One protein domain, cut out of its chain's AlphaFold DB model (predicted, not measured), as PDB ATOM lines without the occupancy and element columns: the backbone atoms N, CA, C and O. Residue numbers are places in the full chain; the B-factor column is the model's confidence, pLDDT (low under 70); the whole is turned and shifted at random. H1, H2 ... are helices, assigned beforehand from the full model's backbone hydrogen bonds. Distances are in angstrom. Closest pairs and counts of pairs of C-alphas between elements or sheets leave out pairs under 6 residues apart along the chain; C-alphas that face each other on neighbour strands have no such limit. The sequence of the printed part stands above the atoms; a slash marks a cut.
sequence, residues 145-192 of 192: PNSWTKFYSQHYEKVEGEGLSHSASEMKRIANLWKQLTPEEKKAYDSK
ATOM      1  N   PRO A 145      -8.261 121.786 -60.882       86.12
ATOM      2  CA  PRO A 145      -6.962 121.233 -61.243       86.12
ATOM      3  C   PRO A 145      -7.132 119.774 -61.665       86.12
ATOM      4  O   PRO A 145      -7.804 119.005 -60.979       86.12
ATOM      5  N   ASN A 146      -6.563 119.395 -62.808       89.19
ATOM      6  CA  ASN A 146      -6.543 117.987 -63.199       89.19
ATOM      7  C   ASN A 146      -5.524 117.220 -62.339       89.19
ATOM      8  O   ASN A 146      -4.673 117.829 -61.688       89.19
ATOM      9  N   SER A 147      -5.600 115.893 -62.356       89.38
ATOM     10  CA  SER A 147      -4.707 115.014 -61.596       89.38
ATOM     11  C   SER A 147      -3.210 115.342 -61.787       89.38
ATOM     12  O   SER A 147      -2.487 115.540 -60.809       89.38
ATOM     13  N   TRP A 148      -2.768 115.581 -63.027       87.00
ATOM     14  CA  TRP A 148      -1.398 116.025 -63.328       87.00
ATOM     15  C   TRP A 148      -1.048 117.392 -62.720       87.00
ATOM     16  O   TRP A 148       0.063 117.582 -62.250       87.00
ATOM     17  N   THR A 149      -1.976 118.350 -62.697       89.88
ATOM     18  CA  THR A 149      -1.756 119.693 -62.134       89.88
ATOM     19  C   THR A 149      -1.578 119.615 -60.620       89.88
ATOM     20  O   THR A 149      -0.736 120.321 -60.071       89.88
ATOM     21  N   LYS A 150      -2.324 118.724 -59.951       90.19
ATOM     22  CA  LYS A 150      -2.163 118.451 -58.515       90.19
ATOM     23  C   LYS A 150      -0.810 117.800 -58.232       90.19
ATOM     24  O   LYS A 150      -0.067 118.309 -57.400       90.19
ATOM     25  N   PHE A 151      -0.453 116.752 -58.976       90.69
ATOM     26  CA  PHE A 151       0.864 116.113 -58.883       90.69
ATOM     27  C   PHE A 151       1.998 117.119 -59.125       90.69
ATOM     28  O   PHE A 151       2.910 117.251 -58.316       90.69
ATOM     29  N   TYR A 152       1.892 117.905 -60.195       89.19
ATOM     30  CA  TYR A 152       2.858 118.942 -60.530       89.19
ATOM     31  C   TYR A 152       3.024 119.949 -59.393       89.19
ATOM     32  O   TYR A 152       4.149 120.236 -59.011       89.19
ATOM     33  N   SER A 153       1.929 120.431 -58.797       87.94
ATOM     34  CA  SER A 153       2.003 121.376 -57.677       87.94
ATOM     35  C   SER A 153       2.665 120.804 -56.418       87.94
ATOM     36  O   SER A 153       3.262 121.566 -55.669       87.94
ATOM     37  N   GLN A 154       2.596 119.486 -56.196       87.44
ATOM     38  CA  GLN A 154       3.228 118.824 -55.046       87.44
ATOM     39  C   GLN A 154       4.727 118.593 -55.248       87.44
ATOM     40  O   GLN A 154       5.486 118.602 -54.287       87.44
ATOM     41  N   HIS A 155       5.151 118.376 -56.494       85.19
ATOM     42  CA  HIS A 155       6.542 118.076 -56.840       85.19
ATOM     43  C   HIS A 155       7.316 119.278 -57.393       85.19
ATOM     44  O   HIS A 155       8.501 119.149 -57.702       85.19
ATOM     45  N   TYR A 156       6.655 120.426 -57.543       83.00
ATOM     46  CA  TYR A 156       7.273 121.666 -57.984       83.00
ATOM     47  C   TYR A 156       7.942 122.375 -56.805       83.00
ATOM     48  O   TYR A 156       7.272 122.932 -55.936       83.00
ATOM     49  N   GLU A 157       9.270 122.386 -56.806       81.25
ATOM     50  CA  GLU A 157      10.065 123.201 -55.896       81.25
ATOM     51  C   GLU A 157      10.314 124.568 -56.541       81.25
ATOM     52  O   GLU A 157      10.904 124.682 -57.619       81.25
ATOM     53  N   LYS A 158       9.811 125.632 -55.907       72.50
ATOM     54  CA  LYS A 158      10.006 126.998 -56.392       72.50
ATOM     55  C   LYS A 158      11.411 127.466 -56.005       72.50
ATOM     56  O   LYS A 158      11.584 128.112 -54.978       72.50
ATOM     57  N   VAL A 159      12.407 127.150 -56.827       64.19
ATOM     58  CA  VAL A 159      13.768 127.676 -56.657       64.19
ATOM     59  C   VAL A 159      13.779 129.150 -57.073       64.19
ATOM     60  O   VAL A 159      13.638 129.483 -58.252       64.19
ATOM     61  N   GLU A 160      13.883 130.059 -56.104       56.59
ATOM     62  CA  GLU A 160      14.025 131.493 -56.371       56.59
ATOM     63  C   GLU A 160      15.479 131.789 -56.765       56.59
ATOM     64  O   GLU A 160      16.374 131.696 -55.934       56.59
ATOM     65  N   GLY A 161      15.732 132.126 -58.035       57.34
ATOM     66  CA  GLY A 161      17.046 132.640 -58.454       57.34
ATOM     67  C   GLY A 161      17.561 132.192 -59.820       57.34
ATOM     68  O   GLY A 161      18.424 132.865 -60.375       57.34
ATOM     69  N   GLU A 162      17.018 131.133 -60.422       58.66
ATOM     70  CA  GLU A 162      17.405 130.720 -61.777       58.66
ATOM     71  C   GLU A 162      16.291 131.044 -62.780       58.66
ATOM     72  O   GLU A 162      15.118 130.741 -62.563       58.66
ATOM     73  N   GLY A 163      16.644 131.716 -63.882       60.28
ATOM     74  CA  GLY A 163      15.701 132.137 -64.923       60.28
ATOM     75  C   GLY A 163      14.938 130.976 -65.583       60.28
ATOM     76  O   GLY A 163      15.105 129.811 -65.232       60.28
ATOM     77  N   LEU A 164      14.122 131.286 -66.602       59.47
ATOM     78  CA  LEU A 164      13.184 130.369 -67.290       59.47
ATOM     79  C   LEU A 164      13.726 128.952 -67.623       59.47
ATOM     80  O   LEU A 164      12.931 128.029 -67.799       59.47
ATOM     81  N   SER A 165      15.047 128.769 -67.708       61.41
ATOM     82  CA  SER A 165      15.722 127.485 -67.927       61.41
ATOM     83  C   SER A 165      15.464 126.443 -66.825       61.41
ATOM     84  O   SER A 165      15.142 125.302 -67.153       61.41
ATOM     85  N   HIS A 166      15.537 126.820 -65.542       65.62
ATOM     86  CA  HIS A 166      15.378 125.878 -64.418       65.62
ATOM     87  C   HIS A 166      13.936 125.361 -64.301       65.62
ATOM     88  O   HIS A 166      13.672 124.181 -64.073       65.62
ATOM     89  N   SER A 167      12.969 126.236 -64.585       72.06
ATOM     90  CA  SER A 167      11.551 125.870 -64.670       72.06
ATOM     91  C   SER A 167      11.295 124.797 -65.741       72.06
ATOM     92  O   SER A 167      10.500 123.875 -65.542       72.06
ATOM     93  N   ALA A 168      12.008 124.862 -66.871       82.50
ATOM     94  CA  ALA A 168      11.867 123.890 -67.950       82.50
ATOM     95  C   ALA A 168      12.501 122.526 -67.627       82.50
ATOM     96  O   ALA A 168      11.958 121.496 -68.041       82.50
ATOM     97  N   SER A 169      13.633 122.485 -66.914       84.75
ATOM     98  CA  SER A 169      14.235 121.227 -66.446       84.75
ATOM     99  C   SER A 169      13.384 120.557 -65.371       84.75
ATOM    100  O   SER A 169      13.131 119.357 -65.485       84.75
ATOM    101  N   GLU A 170      12.840 121.319 -64.420       84.25
ATOM    102  CA  GLU A 170      11.954 120.775 -63.385       84.25
ATOM    103  C   GLU A 170      10.651 120.236 -63.970       84.25
ATOM    104  O   GLU A 170      10.244 119.117 -63.654       84.25
ATOM    105  N   MET A 171      10.048 120.939 -64.935       85.75
ATOM    106  CA  MET A 171       8.906 120.399 -65.678       85.75
ATOM    107  C   MET A 171       9.222 119.049 -66.335       85.75
ATOM    108  O   MET A 171       8.397 118.136 -66.283       85.75
ATOM    109  N   LYS A 172      10.411 118.885 -66.937       89.75
ATOM    110  CA  LYS A 172      10.828 117.607 -67.542       89.75
ATOM    111  C   LYS A 172      11.056 116.526 -66.488       89.75
ATOM    112  O   LYS A 172      10.643 115.388 -66.706       89.75
ATOM    113  N   ARG A 173      11.674 116.872 -65.356       91.00
ATOM    114  CA  ARG A 173      11.890 115.959 -64.227       91.00
ATOM    115  C   ARG A 173      10.559 115.437 -63.693       91.00
ATOM    116  O   ARG A 173      10.345 114.228 -63.677       91.00
ATOM    117  N   ILE A 174       9.628 116.335 -63.372       91.44
ATOM    118  CA  ILE A 174       8.290 115.998 -62.867       91.44
ATOM    119  C   ILE A 174       7.493 115.208 -63.916       91.44
ATOM    120  O   ILE A 174       6.808 114.245 -63.581       91.44
ATOM    121  N   ALA A 175       7.619 115.539 -65.207       91.50
ATOM    122  CA  ALA A 175       6.970 114.774 -66.273       91.50
ATOM    123  C   ALA A 175       7.518 113.344 -66.382       91.50
ATOM    124  O   ALA A 175       6.760 112.415 -66.662       91.50
ATOM    125  N   ASN A 176       8.818 113.147 -66.155       93.38
ATOM    126  CA  ASN A 176       9.416 111.815 -66.112       93.38
ATOM    127  C   ASN A 176       8.942 111.026 -64.885       93.38
ATOM    128  O   ASN A 176       8.590 109.860 -65.043       93.38
ATOM    129  N   LEU A 177       8.823 111.668 -63.716       90.62
ATOM    130  CA  LEU A 177       8.217 111.051 -62.530       90.62
ATOM    131  C   LEU A 177       6.778 110.607 -62.822       90.62
ATOM    132  O   LEU A 177       6.429 109.451 -62.616       90.62
ATOM    133  N   TRP A 178       5.961 111.469 -63.429       89.75
ATOM    134  CA  TRP A 178       4.590 111.115 -63.808       89.75
ATOM    135  C   TRP A 178       4.502 109.958 -64.798       89.75
ATOM    136  O   TRP A 178       3.579 109.151 -64.728       89.75
ATOM    137  N   LYS A 179       5.450 109.827 -65.729       91.06
ATOM    138  CA  LYS A 179       5.486 108.668 -66.633       91.06
ATOM    139  C   LYS A 179       5.733 107.359 -65.882       91.06
ATOM    140  O   LYS A 179       5.156 106.356 -66.287       91.06
ATOM    141  N   GLN A 180       6.526 107.392 -64.813       91.19
ATOM    142  CA  GLN A 180       6.877 106.223 -64.003       91.19
ATOM    143  C   GLN A 180       5.752 105.773 -63.056       91.19
ATOM    144  O   GLN A 180       5.715 104.599 -62.705       91.19
ATOM    145  N   LEU A 181       4.810 106.656 -62.692       88.50
ATOM    146  CA  LEU A 181       3.658 106.291 -61.855       88.50
ATOM    147  C   LEU A 181       2.742 105.265 -62.542       88.50
ATOM    148  O   LEU A 181       2.421 105.382 -63.735       88.50
ATOM    149  N   THR A 182       2.237 104.317 -61.758       87.94
ATOM    150  CA  THR A 182       1.226 103.349 -62.192       87.94
ATOM    151  C   THR A 182      -0.107 104.043 -62.523       87.94
ATOM    152  O   THR A 182      -0.396 105.144 -62.035       87.94
ATOM    153  N   PRO A 183      -0.968 103.444 -63.369       86.81
ATOM    154  CA  PRO A 183      -2.291 104.002 -63.671       86.81
ATOM    155  C   PRO A 183      -3.188 104.177 -62.437       86.81
ATOM    156  O   PRO A 183      -4.071 105.034 -62.441       86.81
ATOM    157  N   GLU A 184      -2.964 103.382 -61.392       84.38
ATOM    158  CA  GLU A 184      -3.715 103.409 -60.134       84.38
ATOM    159  C   GLU A 184      -3.338 104.630 -59.289       84.38
ATOM    160  O   GLU A 184      -4.210 105.395 -58.876       84.38
ATOM    161  N   GLU A 185      -2.039 104.903 -59.148       85.06
ATOM    162  CA  GLU A 185      -1.534 106.096 -58.460       85.06
ATOM    163  C   GLU A 185      -1.981 107.382 -59.165       85.06
ATOM    164  O   GLU A 185      -2.364 108.350 -58.514       85.06
ATOM    165  N   LYS A 186      -2.020 107.387 -60.504       85.94
ATOM    166  CA  LYS A 186      -2.502 108.532 -61.299       85.94
ATOM    167  C   LYS A 186      -3.978 108.850 -61.053       85.94
ATOM    168  O   LYS A 186      -4.344 110.026 -61.000       85.94
ATOM    169  N   LYS A 187      -4.817 107.822 -60.881       83.69
ATOM    170  CA  LYS A 187      -6.247 107.976 -60.558       83.69
ATOM    171  C   LYS A 187      -6.468 108.483 -59.132       83.69
ATOM    172  O   LYS A 187      -7.427 109.216 -58.897       83.69
ATOM    173  N   ALA A 188      -5.573 108.171 -58.190       85.81
ATOM    174  CA  ALA A 188      -5.660 108.694 -56.822       85.81
ATOM    175  C   ALA A 188      -5.639 110.238 -56.783       85.81
ATOM    176  O   ALA A 188      -6.308 110.857 -55.956       85.81
ATOM    177  N   TYR A 189      -4.948 110.873 -57.734       84.31
ATOM    178  CA  TYR A 189      -4.920 112.329 -57.893       84.31
ATOM    179  C   TYR A 189      -6.168 112.911 -58.592       84.31
ATOM    180  O   TYR A 189      -6.375 114.125 -58.554       84.31
ATOM    181  N   ASP A 190      -7.041 112.105 -59.206       80.62
ATOM    182  CA  ASP A 190      -8.325 112.608 -59.730       80.62
ATOM    183  C   ASP A 190      -9.330 112.883 -58.597       80.62
ATOM    184  O   ASP A 190     -10.131 113.810 -58.715       80.62
ATOM    185  N   SER A 191      -9.232 112.143 -57.482       68.25
ATOM    186  CA  SER A 191     -10.214 112.154 -56.380       68.25
ATOM    187  C   SER A 191      -9.839 113.021 -55.163       68.25
ATOM    188  O   SER A 191     -10.725 113.340 -54.376       68.25
ATOM    189  N   LYS A 192      -8.561 113.395 -54.997       57.56
ATOM    190  CA  LYS A 192      -8.074 114.312 -53.938       57.56
ATOM    191  C   LYS A 192      -8.245 115.776 -54.315       57.56
ATOM    192  O   LYS A 192      -8.631 116.589 -53.460       57.56
TER     193      LYS A 192
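This is residues 145 to 192 of the 192 residues of an uncharacterized protein of [Candida] arabinofermentans NRRL YB-2248 (UniProt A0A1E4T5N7). Three helices make an open, angular frame: the long helix H2 forms one side, the short helix H3 stands at a steep angle near its last end, and the short helix H1 sits in the corner between them, packed on both. From H1 the chain runs out toward the far end of H2, where residues 160 to 165 stick out, and then turns back along H2. The printed part has 48 residues with three named helices, in the order H1, H2, H3, and no named strand; the class is all helix. It is only just loose, close to compact, with a radius of gyration of the C-alphas of 11.9 A, and its outline is elongated, spanning 35 by 19 by 12 A.

The first helix, H1, residues 147 to 155, touches both of the others. It touches H2, residues 164 to 180, with the C-alphas of Tyr 152 and Ile 174 the closest pair at 6.6 A. H2 touches H1 with its residues 174 to 178 alone. The two run opposite ways at a steep tilt of 60 degrees. H1 also touches H3, residues 183 to 191; the closest C-alphas are those of Ser 147 and Tyr 189, 4.6 A apart. The lines of H1 and H3 are about perpendicular, at 87 degrees. H2 and H3 are close but not clearly touching, with the C-alphas of Trp 178 and Lys 186 the closest at 8.0 A; they run opposite ways at a steep tilt of 65 degrees. In H1 and H2 every O i to N i+4 pair is within hydrogen-bond range, while in H3 2 of 5 are, beside 4 of 6 O i to N i+3 pairs.

H1 begins at C-alpha 147 at (-4.707, 115.014, -61.596) and measures 12.6 A from first to last C-alpha. H2, residues 164 to 180, begins at C-alpha 164 at (13.184, 130.369, -67.290) and is the longest helix, with 17 residues over 25.2 A. H3, residues 183 to 191, measures 13.5 A and ends at C-alpha 191 at (-10.214, 112.154, -56.380).

The two C-alphas farthest apart are those of Gly 161 and Glu 184, at 35.9 A, while those of Pro 145 and Lys 192 are 10.1 A apart. The printed part has no cut, and residue 192 is the chain's last. The link from H1 to H2 is short, with 8 residues, and the link from H2 to H3 is tight, with 2. Residues 179 to 184 also stand free; 179 and 180 belong to H2, 183 and 184 to H3. The mean pLDDT of the printed part is 81.3, and residues 159 to 166 and 191 to 192 are under 70.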